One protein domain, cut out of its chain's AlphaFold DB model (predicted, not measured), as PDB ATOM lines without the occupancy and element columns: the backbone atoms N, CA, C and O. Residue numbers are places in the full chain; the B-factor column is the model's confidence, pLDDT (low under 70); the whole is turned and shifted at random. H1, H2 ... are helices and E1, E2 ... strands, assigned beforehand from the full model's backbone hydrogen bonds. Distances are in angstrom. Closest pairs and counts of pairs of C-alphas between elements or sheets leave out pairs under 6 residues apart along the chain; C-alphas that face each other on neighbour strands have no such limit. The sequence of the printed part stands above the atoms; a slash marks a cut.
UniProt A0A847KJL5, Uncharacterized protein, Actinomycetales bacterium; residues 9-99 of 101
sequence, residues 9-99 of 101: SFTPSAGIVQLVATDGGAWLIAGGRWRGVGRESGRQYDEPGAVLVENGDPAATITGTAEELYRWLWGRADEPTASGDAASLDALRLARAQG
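This is residues 9 to 99 of the 101 residues of an uncharacterized protein of Actinomycetales bacterium (UniProt A0A847KJL5). What shape is seen first? One strongly twisted sheet of five strands curls like part of a barrel round helix H2, with the shorter helix H1 on the same face, over E4. At one end of the long axis, residues 38 to 43, between E2 and E3, stick out. In what order do the parts come? The printed part has 91 residues, with five named strands and two named helices in the order E1, E2, E3, E4, H1, E5, H2; the sheet runs E3, E2, E1, E4, E5 and is mixed, and the class is mixed, helices and strands. How large is it? It is compact, with a radius of gyration of the C-alphas of 13.8 A, and elongated, with spans of 45 by 28 by 21 A.

Where are the strands? E1 is residues 9 to 21, 28.9 A long, from C-alpha 9 at (86.629, 126.308, 188.648); E2 is residues 26 to 37, 33.4 A, and E3 residues 44 to 53, 25.6 A. E4 is residues 58 to 64, 16.3 A, and E5 residues 81 to 84. Do any strands bend? E1 bends by 84 degrees at residue 14, E2 by 52 degrees at residue 32 and E3 by 62 degrees at residue 48. Where are the helices? H1 is residues 66 to 73, and H2 is residues 86 to 98, 18.3 A long, ending at C-alpha 98 at (87.553, 141.382, 181.623).

How do the strands pair? E1, E2 and E3 form a meander, each strand the antiparallel neighbour of the one before, with N 17 and O 29 at 2.8 A and N 34 and O 47 at 2.8 A; E1 and E2, and E2 and E3, are hairpins. E1 and E4 are parallel, with N 18 and O 60 at 2.8 A, while E4 and E5 are antiparallel, with N 61 and O 83 at 2.8 A. Where are the helices? H1 and H2 are on one face of the sheet, making two layers, and the closest C-alphas of H2 and E3 are those of Ala 95 and Gly 49, 4.1 A apart. H1 has a height over the sheet of 8.4 A and is slantwise to E4, at 43 degrees on the local plane. Do the helices meet? H1 and H2 are close but not clearly touching, their closest C-alphas, of Leu 73 and Arg 96, 6.1 A apart, and about perpendicular at 75 degrees; in both, every O i to N i+4 pair is within hydrogen-bond range.

How far does it reach? The two C-alphas farthest apart, those of Asp 23 and Gly 42, are 45.3 A apart. Is anything cut or uncertain? The printed part has no cut and no long link; its mean pLDDT is 94.9, and no printed residue is under 70.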
ATOM      1  N   SER A   9      85.490 127.041 189.196       94.12
ATOM      2  CA  SER A   9      86.629 126.308 188.648       94.12
ATOM      3  C   SER A   9      87.231 127.066 187.473       94.12
ATOM      4  O   SER A   9      86.515 127.740 186.728       94.12
ATOM      5  N   PHE A  10      88.549 126.958 187.315       94.12
ATOM      6  CA  PHE A  10      89.265 127.501 186.169       94.12
ATOM      7  C   PHE A  10      89.499 126.401 185.136       94.12
ATOM      8  O   PHE A  10      89.969 125.317 185.474       94.12
ATOM      9  N   THR A  11      89.182 126.676 183.873       96.00
ATOM     10  CA  THR A  11      89.494 125.793 182.744       96.00
ATOM     11  C   THR A  11      90.397 126.542 181.761       96.00
ATOM     12  O   THR A  11      89.929 127.520 181.170       96.00
ATOM     13  N   PRO A  12      91.661 126.114 181.565       95.12
ATOM     14  CA  PRO A  12      92.524 126.664 180.523       95.12
ATOM     15  C   PRO A  12      91.881 126.507 179.143       95.12
ATOM     16  O   PRO A  12      91.253 125.485 178.864       95.12
ATOM     17  N   SER A  13      92.026 127.513 178.282       94.19
ATOM     18  CA  SER A  13      91.444 127.491 176.932       94.19
ATOM     19  C   SER A  13      92.471 127.323 175.816       94.19
ATOM     20  O   SER A  13      92.090 126.972 174.703       94.19
ATOM     21  N   ALA A  14      93.746 127.593 176.094       95.50
ATOM     22  CA  ALA A  14      94.847 127.564 175.136       95.50
ATOM     23  C   ALA A  14      96.173 127.225 175.852       95.50
ATOM     24  O   ALA A  14      96.162 126.791 177.008       95.50
ATOM     25  N   GLY A  15      97.303 127.392 175.162       96.88
ATOM     26  CA  GLY A  15      98.636 127.160 175.708       96.88
ATOM     27  C   GLY A  15      99.068 128.201 176.745       96.88
ATOM     28  O   GLY A  15      98.436 129.241 176.940       96.88
ATOM     29  N   ILE A  16     100.168 127.894 177.434       98.44
ATOM     30  CA  ILE A  16     100.769 128.773 178.441       98.44
ATOM     31  C   ILE A  16     101.446 129.955 177.739       98.44
ATOM     32  O   ILE A  16     102.162 129.775 176.754       98.44
ATOM     33  N   VAL A  17     101.253 131.157 178.272       98.44
ATOM     34  CA  VAL A  17     101.977 132.364 177.875       98.44
ATOM     35  C   VAL A  17     103.064 132.644 178.905       98.44
ATOM     36  O   VAL A  17     102.782 132.729 180.100       98.44
ATOM     37  N   GLN A  18     104.304 132.819 178.460       98.56
ATOM     38  CA  GLN A  18     105.383 133.313 179.305       98.56
ATOM     39  C   GLN A  18     105.454 134.839 179.226       98.56
ATOM     40  O   GLN A  18     105.599 135.409 178.148       98.56
ATOM     41  N   LEU A  19     105.398 135.513 180.368       98.19
ATOM     42  CA  LEU A  19     105.781 136.917 180.474       98.19
ATOM     43  C   LEU A  19     107.257 136.996 180.842       98.19
ATOM     44  O   LEU A  19     107.661 136.381 181.828       98.19
ATOM     45  N   VAL A  20     108.046 137.751 180.083       98.38
ATOM     46  CA  VAL A  20     109.486 137.919 180.312       98.38
ATOM     47  C   VAL A  20     109.785 139.389 180.572       98.38
ATOM     48  O   VAL A  20     109.691 140.209 179.658       98.38
ATOM     49  N   ALA A  21     110.164 139.715 181.811       98.12
ATOM     50  CA  ALA A  21     110.674 141.036 182.149       98.12
ATOM     51  C   ALA A  21     112.147 141.149 181.739       98.12
ATOM     52  O   ALA A  21     112.996 140.429 182.262       98.12
ATOM     53  N   THR A  22     112.478 142.068 180.833       98.00
ATOM     54  CA  THR A  22     113.862 142.277 180.360       98.00
ATOM     55  C   THR A  22     114.808 142.781 181.450       98.00
ATOM     56  O   THR A  22     116.023 142.655 181.329       98.00
ATOM     57  N   ASP A  23     114.253 143.367 182.503       97.50
ATOM     58  CA  ASP A  23     114.918 143.916 183.682       97.50
ATOM     59  C   ASP A  23     114.661 143.072 184.947       97.50
ATOM     60  O   ASP A  23     114.915 143.531 186.061       97.50
ATOM     61  N   GLY A  24     114.152 141.840 184.802       92.81
ATOM     62  CA  GLY A  24     113.715 141.041 185.942       92.81
ATOM     63  C   GLY A  24     113.508 139.554 185.658       92.81
ATOM     64  O   GLY A  24     114.383 138.874 185.128       92.81
ATOM     65  N   GLY A  25     112.371 139.036 186.136       94.69
ATOM     66  CA  GLY A  25     112.020 137.616 186.103       94.69
ATOM     67  C   GLY A  25     111.110 137.220 184.941       94.69
ATOM     68  O   GLY A  25     110.790 138.016 184.060       94.69
ATOM     69  N   ALA A  26     110.660 135.968 184.973       97.00
ATOM     70  CA  ALA A  26     109.663 135.457 184.049       97.00
ATOM     71  C   ALA A  26     108.544 134.735 184.804       97.00
ATOM     72  O   ALA A  26     108.783 134.124 185.846       97.00
ATOM     73  N   TRP A  27     107.331 134.793 184.259       97.88
ATOM     74  CA  TRP A  27     106.137 134.186 184.847       97.88
ATOM     75  C   TRP A  27     105.361 133.421 183.785       97.88
ATOM     76  O   TRP A  27     105.193 133.907 182.669       97.88
ATOM     77  N   LEU A  28     104.868 132.236 184.138       98.19
ATOM     78  CA  LEU A  28     103.996 131.445 183.277       98.19
ATOM     79  C   LEU A  28     102.537 131.721 183.632       98.19
ATOM     80  O   LEU A  28     102.153 131.689 184.803       98.19
ATOM     81  N   ILE A  29     101.726 131.989 182.614       97.00
ATOM     82  CA  ILE A  29     100.315 132.331 182.761       97.00
ATOM     83  C   ILE A  29      99.482 131.464 181.825       97.00
ATOM     84  O   ILE A  29      99.750 131.391 180.628       97.00
ATOM     85  N   ALA A  30      98.434 130.840 182.355       97.31
ATOM     86  CA  ALA A  30      97.414 130.190 181.540       97.31
ATOM     87  C   ALA A  30      96.196 131.108 181.407       97.31
ATOM     88  O   ALA A  30      95.604 131.501 182.414       97.31
ATOM     89  N   GLY A  31      95.812 131.419 180.166       96.44
ATOM     90  CA  GLY A  31      94.528 132.039 179.841       96.44
ATOM     91  C   GLY A  31      93.413 130.994 179.759       96.44
ATOM     92  O   GLY A  31      93.624 129.860 179.317       96.44
ATOM     93  N   GLY A  32      92.215 131.353 180.206       96.00
ATOM     94  CA  GLY A  32      91.099 130.420 180.279       96.00
ATOM     95  C   GLY A  32      89.812 131.070 180.747       96.00
ATOM     96  O   GLY A  32      89.597 132.271 180.569       96.00
ATOM     97  N   ARG A  33      88.931 130.259 181.337       95.50
ATOM     98  CA  ARG A  33      87.633 130.719 181.839       95.50
ATOM     99  C   ARG A  33      87.370 130.250 183.260       95.50
ATOM    100  O   ARG A  33      87.611 129.090 183.594       95.50
ATOM    101  N   TRP A  34      86.829 131.153 184.066       94.62
ATOM    102  CA  TRP A  34      86.231 130.867 185.360       94.62
ATOM    103  C   TRP A  34      84.761 130.517 185.173       94.62
ATOM    104  O   TRP A  34      83.986 131.325 184.664       94.62
ATOM    105  N   ARG A  35      84.371 129.324 185.624       94.62
ATOM    106  CA  ARG A  35      82.980 128.869 185.605       94.62
ATOM    107  C   ARG A  35      82.511 128.511 186.991       94.62
ATOM    108  O   ARG A  35      83.213 127.799 187.705       94.62
ATOM    109  N   GLY A  36      81.315 128.954 187.337       92.19
ATOM    110  CA  GLY A  36      80.695 128.630 188.611       92.19
ATOM    111  C   GLY A  36      79.320 129.253 188.767       92.19
ATOM    112  O   GLY A  36      78.855 130.014 187.917       92.19
ATOM    113  N   VAL A  37      78.660 128.911 189.869       90.62
ATOM    114  CA  VAL A  37      77.349 129.459 190.227       90.62
ATOM    115  C   VAL A  37      77.506 130.323 191.468       90.62
ATOM    116  O   VAL A  37      78.024 129.868 192.488       90.62
ATOM    117  N   GLY A  38      77.063 131.577 191.396       86.38
ATOM    118  CA  GLY A  38      77.038 132.466 192.553       86.38
ATOM    119  C   GLY A  38      76.122 131.894 193.631       86.38
ATOM    120  O   GLY A  38      74.935 131.705 193.387       86.38
ATOM    121  N   ARG A  39      76.660 131.620 194.824       83.25
ATOM    122  CA  ARG A  39      75.914 130.945 195.900       83.25
ATOM    123  C   ARG A  39      74.644 131.692 196.314       83.25
ATOM    124  O   ARG A  39      73.628 131.064 196.574       83.25
ATOM    125  N   GLU A  40      74.723 133.015 196.392       82.50
ATOM    126  CA  GLU A  40      73.615 133.861 196.848       82.50
ATOM    127  C   GLU A  40      72.651 134.213 195.713       82.50
ATOM    128  O   GLU A  40      71.441 134.249 195.912       82.50
ATOM    129  N   SER A  41      73.178 134.453 194.511       85.25
ATOM    130  CA  SER A  41      72.385 134.897 193.361       85.25
ATOM    131  C   SER A  41      71.826 133.753 192.515       85.25
ATOM    132  O   SER A  41      70.952 133.987 191.686       85.25
ATOM    133  N   GLY A  42      72.373 132.539 192.638       86.38
ATOM    134  CA  GLY A  42      72.107 131.421 191.727       86.38
ATOM    135  C   GLY A  42      72.573 131.666 190.285       86.38
ATOM    136  O   GLY A  42      72.330 130.839 189.407       86.38
ATOM    137  N   ARG A  43      73.231 132.801 190.011       89.75
ATOM    138  CA  ARG A  43      73.647 133.190 188.663       89.75
ATOM    139  C   ARG A  43      74.803 132.314 188.202       89.75
ATOM    140  O   ARG A  43      75.782 132.148 188.926       89.75
ATOM    141  N   GLN A  44      74.706 131.808 186.977       91.50
ATOM    142  CA  GLN A  44      75.826 131.162 186.304       91.50
ATOM    143  C   GLN A  44      76.800 132.217 185.777       91.50
ATOM    144  O   GLN A  44      76.388 133.228 185.201       91.50
ATOM    145  N   TYR A  45      78.083 131.959 185.978       91.31
ATOM    146  CA  TYR A  45      79.184 132.770 185.486       91.31
ATOM    147  C   TYR A  45      80.058 131.921 184.571       91.31
ATOM    148  O   TYR A  45      80.337 130.758 184.872       91.31
ATOM    149  N   ASP A  46      80.478 132.525 183.465       93.88
ATOM    150  CA  ASP A  46      81.461 131.983 182.534       93.88
ATOM    151  C   ASP A  46      82.309 133.154 182.033       93.88
ATOM    152  O   ASP A  46      82.006 133.769 181.012       93.88
ATOM    153  N   GLU A  47      83.333 133.514 182.796       93.81
ATOM    154  CA  GLU A  47      84.099 134.746 182.599       93.81
ATOM    155  C   GLU A  47      85.533 134.424 182.161       93.81
ATOM    156  O   GLU A  47      86.129 133.484 182.696       93.81
ATOM    157  N   PRO A  48      86.122 135.170 181.210       95.00
ATOM    158  CA  PRO A  48      87.548 135.071 180.925       95.00
ATOM    159  C   PRO A  48      88.391 135.307 182.181       95.00
ATOM    160  O   PRO A  48      88.032 136.100 183.049       95.00
ATOM    161  N   GLY A  49      89.531 134.636 182.270       94.31
ATOM    162  CA  GLY A  49      90.464 134.820 183.370       94.31
ATOM    163  C   GLY A  49      91.835 134.245 183.064       94.31
ATOM    164  O   GLY A  49      92.035 133.559 182.061       94.31
ATOM    165  N   ALA A  50      92.778 134.528 183.950       94.69
ATOM    166  CA  ALA A  50      94.127 134.008 183.866       94.69
ATOM    167  C   ALA A  50      94.602 133.544 185.245       94.69
ATOM    168  O   ALA A  50      94.162 134.070 186.269       94.69
ATOM    169  N   VAL A  51      95.494 132.556 185.264       94.69
ATOM    170  CA  VAL A  51      96.128 132.048 186.488       94.69
ATOM    171  C   VAL A  51      97.632 131.933 186.294       94.69
ATOM    172  O   VAL A  51      98.096 131.629 185.193       94.69
ATOM    173  N   LEU A  52      98.388 132.153 187.371       95.38
ATOM    174  CA  LEU A  52      99.802 131.793 187.410       95.38
ATOM    175  C   LEU A  52      99.943 130.272 187.386       95.38
ATOM    176  O   LEU A  52      99.185 129.557 188.043       95.38
ATOM    177  N   VAL A  53     100.931 129.800 186.637       96.31
ATOM    178  CA  VAL A  53     101.277 128.385 186.522       96.31
ATOM    179  C   VAL A  53     102.711 128.204 187.000       96.31
ATOM    180  O   VAL A  53     103.574 129.023 186.701       96.31
ATOM    181  N   GLU A  54     102.977 127.141 187.755       95.19
ATOM    182  CA  GLU A  54     104.325 126.885 188.277       95.19
ATOM    183  C   GLU A  54     105.266 126.311 187.211       95.19
ATOM    184  O   GLU A  54     106.439 126.663 187.181       95.19
ATOM    185  N   ASN A  55     104.760 125.436 186.335       93.69
ATOM    186  CA  ASN A  55     105.557 124.704 185.352       93.69
ATOM    187  C   ASN A  55     104.781 124.471 184.047       93.69
ATOM    188  O   ASN A  55     103.556 124.347 184.058       93.69
ATOM    189  N   GLY A  56     105.508 124.330 182.939       94.81
ATOM    190  CA  GLY A  56     104.976 123.954 181.630       94.81
ATOM    191  C   GLY A  56     105.707 124.656 180.488       94.81
ATOM    192  O   GLY A  56     106.412 125.640 180.713       94.81
ATOM    193  N   ASP A  57     105.530 124.149 179.271       97.19
ATOM    194  CA  ASP A  57     106.165 124.717 178.082       97.19
ATOM    195  C   ASP A  57     105.316 125.873 177.526       97.19
ATOM    196  O   ASP A  57     104.129 125.677 177.228       97.19
ATOM    197  N   PRO A  58     105.875 127.089 177.389       97.88
ATOM    198  CA  PRO A  58     105.133 128.218 176.855       97.88
ATOM    199  C   PRO A  58     104.899 128.063 175.351       97.88
ATOM    200  O   PRO A  58     105.821 127.826 174.573       97.88
ATOM    201  N   ALA A  59     103.648 128.248 174.939       98.44
ATOM    202  CA  ALA A  59     103.242 128.302 173.539       98.44
ATOM    203  C   ALA A  59     103.409 129.711 172.940       98.44
ATOM    204  O   ALA A  59     103.480 129.872 171.721       98.44
ATOM    205  N   ALA A  60     103.463 130.736 173.793       98.62
ATOM    206  CA  ALA A  60     103.654 132.126 173.407       98.62
ATOM    207  C   ALA A  60     104.434 132.897 174.476       98.62
ATOM    208  O   ALA A  60     104.459 132.506 175.644       98.62
ATOM    209  N   THR A  61     105.023 134.023 174.080       98.56
ATOM    210  CA  THR A  61     105.828 134.878 174.954       98.56
ATOM    211  C   THR A  61     105.473 136.344 174.753       98.56
ATOM    212  O   THR A  61     105.314 136.789 173.616       98.56
ATOM    213  N   ILE A  62     105.397 137.101 175.847       98.50
ATOM    214  CA  ILE A  62     105.276 138.562 175.847       98.50
ATOM    215  C   ILE A  62     106.454 139.144 176.624       98.50
ATOM    216  O   ILE A  62     106.672 138.800 177.786       98.50
ATOM    217  N   THR A  63     107.194 140.036 175.979       98.50
ATOM    218  CA  THR A  63     108.448 140.592 176.488       98.50
ATOM    219  C   THR A  63     108.366 142.110 176.590       98.50
ATOM    220  O   THR A  63     107.974 142.789 175.639       98.50
ATOM    221  N   GLY A  64     108.786 142.638 177.737       98.19
ATOM    222  CA  GLY A  64     108.915 144.068 178.032       98.19
ATOM    223  C   GLY A  64     109.630 144.265 179.367       98.19
ATOM    224  O   GLY A  64     110.030 143.290 179.991       98.19
ATOM    225  N   THR A  65     109.785 145.494 179.840       98.06
ATOM    226  CA  THR A  65     110.178 145.749 181.237       98.06
ATOM    227  C   THR A  65     109.091 145.270 182.203       98.06
ATOM    228  O   THR A  65     107.913 145.160 181.841       98.06
ATOM    229  N   ALA A  66     109.452 145.011 183.461       97.12
ATOM    230  CA  ALA A  66     108.490 144.659 184.504       97.12
ATOM    231  C   ALA A  66     107.390 145.729 184.647       97.12
ATOM    232  O   ALA A  66     106.221 145.398 184.858       97.12
ATOM    233  N   GLU A  67     107.745 147.007 184.480       96.50
ATOM    234  CA  GLU A  67     106.791 148.114 184.506       96.50
ATOM    235  C   GLU A  67     105.837 148.098 183.302       96.50
ATOM    236  O   GLU A  67     104.630 148.263 183.491       96.50
ATOM    237  N   GLU A  68     106.334 147.876 182.082       97.38
ATOM    238  CA  GLU A  68     105.488 147.770 180.883       97.38
ATOM    239  C   GLU A  68     104.515 146.597 180.990       97.38
ATOM    240  O   GLU A  68     103.316 146.774 180.769       97.38
ATOM    241  N   LEU A  69     105.005 145.425 181.409       96.56
ATOM    242  CA  LEU A  69     104.177 144.242 181.637       96.56
ATOM    243  C   LEU A  69     103.094 144.527 182.684       96.56
ATOM    244  O   LEU A  69     101.919 144.273 182.427       96.56
ATOM    245  N   TYR A  70     103.454 145.111 183.831       94.25
ATOM    246  CA  TYR A  70     102.498 145.467 184.882       94.25
ATOM    247  C   TYR A  70     101.473 146.515 184.420       94.25
ATOM    248  O   TYR A  70     100.279 146.388 184.683       94.25
ATOM    249  N   ARG A  71     101.889 147.566 183.711       95.25
ATOM    250  CA  ARG A  71     100.949 148.574 183.201       95.25
ATOM    251  C   ARG A  71     100.002 147.970 182.168       95.25
ATOM    252  O   ARG A  71      98.798 148.210 182.253       95.25
ATOM    253  N   TRP A  72     100.512 147.168 181.237       94.62
ATOM    254  CA  TRP A  72      99.702 146.516 180.212       94.62
ATOM    255  C   TRP A  72      98.654 145.581 180.811       94.62
ATOM    256  O   TRP A  72      97.464 145.704 180.501       94.62
ATOM    257  N   LEU A  73      99.084 144.696 181.708       93.00
ATOM    258  CA  LEU A  73      98.238 143.727 182.391       93.00
ATOM    259  C   LEU A  73      97.060 144.410 183.132       93.00
ATOM    260  O   LEU A  73      95.950 143.884 183.157       93.00
ATOM    261  N   TRP A  74      97.257 145.629 183.645       90.38
ATOM    262  CA  TRP A  74      96.226 146.414 184.341       90.38
ATOM    263  C   TRP A  74      95.494 147.421 183.438       90.38
ATOM    264  O   TRP A  74      94.805 148.309 183.938       90.38
ATOM    265  N   GLY A  75      95.631 147.314 182.114       92.25
ATOM    266  CA  GLY A  75      94.910 148.177 181.172       92.25
ATOM    267  C   GLY A  75      95.462 149.603 181.045       92.25
ATOM    268  O   GLY A  75      94.783 150.468 180.504       92.25
ATOM    269  N   ARG A  76      96.666 149.867 181.564       92.56
ATOM    270  CA  ARG A  76      97.276 151.207 181.688       92.56
ATOM    271  C   ARG A  76      98.347 151.503 180.634       92.56
ATOM    272  O   ARG A  76      98.921 152.588 180.653       92.56
ATOM    273  N   ALA A  77      98.644 150.542 179.768       94.00
ATOM    274  CA  ALA A  77      99.558 150.675 178.638       94.00
ATOM    275  C   ALA A  77      99.164 149.707 177.511       94.00
ATOM    276  O   ALA A  77      98.364 148.781 177.726       94.00
ATOM    277  N   ASP A  78      99.737 149.940 176.333       95.38
ATOM    278  CA  ASP A  78      99.663 149.039 175.184       95.38
ATOM    279  C   ASP A  78     100.415 147.730 175.445       95.38
ATOM    280  O   ASP A  78     101.205 147.618 176.385       95.38
ATOM    281  N   GLU A  79     100.122 146.714 174.635       95.69
ATOM    282  CA  GLU A  79     100.783 145.415 174.743       95.69
ATOM    283  C   GLU A  79     102.274 145.514 174.389       95.69
ATOM    284  O   GLU A  79     102.607 146.090 173.350       95.69
ATOM    285  N   PRO A  80     103.171 144.943 175.219       96.44
ATOM    286  CA  PRO A  80     104.579 144.789 174.875       96.44
ATOM    287  C   PRO A  80     104.786 143.825 173.698       96.44
ATOM    288  O   PRO A  80     103.848 143.354 173.059       96.44
ATOM    289  N   THR A  81     106.037 143.489 173.397       98.12
ATOM    290  CA  THR A  81     106.332 142.634 172.240       98.12
ATOM    291  C   THR A  81     105.833 141.210 172.479       98.12
ATOM    292  O   THR A  81     106.373 140.508 173.331       98.12
ATOM    293  N   ALA A  82     104.838 140.769 171.710       98.00
ATOM    294  CA  ALA A  82     104.272 139.425 171.780       98.00
ATOM    295  C   ALA A  82     104.712 138.542 170.600       98.00
ATOM    296  O   ALA A  82     104.867 139.012 169.472       98.00
ATOM    297  N   SER A  83     104.894 137.244 170.847       98.44
ATOM    298  CA  SER A  83     105.261 136.248 169.833       98.44
ATOM    299  C   SER A  83     104.741 134.854 170.188       98.44
ATOM    300  O   SER A  83     104.447 134.576 171.349       98.44
ATOM    301  N   GLY A  84     104.653 133.967 169.193       98.19
ATOM    302  CA  GLY A  84     104.193 132.586 169.364       98.19
ATOM    303  C   GLY A  84     102.711 132.397 169.044       98.19
ATOM    304  O   GLY A  84     102.170 133.060 168.158       98.19
ATOM    305  N   ASP A  85     102.074 131.446 169.721       98.38
ATOM    306  CA  ASP A  85     100.705 131.019 169.436       98.38
ATOM    307  C   ASP A  85      99.653 132.118 169.685       98.38
ATOM    308  O   ASP A  85      99.489 132.624 170.798       98.38
ATOM    309  N   ALA A  86      98.889 132.450 168.640       98.19
ATOM    310  CA  ALA A  86      97.887 133.513 168.684       98.19
ATOM    311  C   ALA A  86      96.713 133.186 169.619       98.19
ATOM    312  O   ALA A  86      96.249 134.071 170.333       98.19
ATOM    313  N   ALA A  87      96.269 131.925 169.673       98.12
ATOM    314  CA  ALA A  87      95.148 131.530 170.530       98.12
ATOM    315  C   ALA A  87      95.488 131.676 172.023       98.12
ATOM    316  O   ALA A  87      94.646 132.085 172.824       98.12
ATOM    317  N   SER A  88      96.738 131.390 172.391       97.94
ATOM    318  CA  SER A  88      97.265 131.568 173.747       97.94
ATOM    319  C   SER A  88      97.346 133.046 174.136       97.94
ATOM    320  O   SER A  88      96.899 133.427 175.222       97.94
ATOM    321  N   LEU A  89      97.834 133.900 173.229       98.25
ATOM    322  CA  LEU A  89      97.856 135.352 173.431       98.25
ATOM    323  C   LEU A  89      96.439 135.931 173.555       98.25
ATOM    324  O   LEU A  89      96.170 136.711 174.468       98.25
ATOM    325  N   ASP A  90      95.511 135.513 172.695       97.94
ATOM    326  CA  ASP A  90      94.125 135.983 172.716       97.94
ATOM    327  C   ASP A  90      93.390 135.574 173.997       97.94
ATOM    328  O   ASP A  90      92.653 136.382 174.566       97.94
ATOM    329  N   ALA A  91      93.640 134.370 174.522       96.94
ATOM    330  CA  ALA A  91      93.091 133.943 175.807       96.94
ATOM    331  C   ALA A  91      93.539 134.860 176.962       96.94
ATOM    332  O   ALA A  91      92.722 135.242 177.805       96.94
ATOM    333  N   LEU A  92      94.814 135.267 176.982       96.44
ATOM    334  CA  LEU A  92      95.326 136.208 177.981       96.44
ATOM    335  C   LEU A  92      94.766 137.626 177.780       96.44
ATOM    336  O   LEU A  92      94.389 138.289 178.747       96.44
ATOM    337  N   ARG A  93      94.639 138.087 176.531       96.44
ATOM    338  CA  ARG A  93      94.034 139.391 176.207       96.44
ATOM    339  C   ARG A  93      92.568 139.470 176.634       96.44
ATOM    340  O   ARG A  93      92.150 140.507 177.147       96.44
ATOM    341  N   LEU A  94      91.800 138.389 176.480       95.56
ATOM    342  CA  LEU A  94      90.415 138.307 176.956       95.56
ATOM    343  C   LEU A  94      90.333 138.419 178.481       95.56
ATOM    344  O   LEU A  94      89.507 139.176 178.992       95.56
ATOM    345  N   ALA A  95      91.215 137.724 179.205       93.75
ATOM    346  CA  ALA A  95      91.316 137.844 180.659       93.75
ATOM    347  C   ALA A  95      91.660 139.279 181.095       93.75
ATOM    348  O   ALA A  95      91.035 139.829 181.999       93.75
ATOM    349  N   ARG A  96      92.606 139.926 180.403       93.12
ATOM    350  CA  ARG A  96      92.955 141.337 180.629       93.12
ATOM    351  C   ARG A  96      91.765 142.267 180.373       93.12
ATOM    352  O   ARG A  96      91.517 143.160 181.178       93.12
ATOM    353  N   ALA A  97      91.023 142.063 179.284       91.25
ATOM    354  CA  ALA A  97      89.867 142.887 178.921       91.25
ATOM    355  C   ALA A  97      88.695 142.763 179.913       91.25
ATOM    356  O   ALA A  97      87.991 143.744 180.141       91.25
ATOM    357  N   GLN A  98      88.515 141.591 180.531       86.00
ATOM    358  CA  GLN A  98      87.553 141.382 181.623       86.00
ATOM    359  C   GLN A  98      87.941 142.153 182.901       86.00
ATOM    360  O   GLN A  98      87.081 142.444 183.734       86.00
ATOM    361  N   GLY A  99      89.213 142.545 183.015       78.69
ATOM    362  CA  GLY A  99      89.801 143.162 184.192       78.69
ATOM    363  C   GLY A  99      90.346 142.085 185.117       78.69
ATOM    364  O   GLY A  99      89.588 141.432 185.824       78.69
TER     365      GLY A  99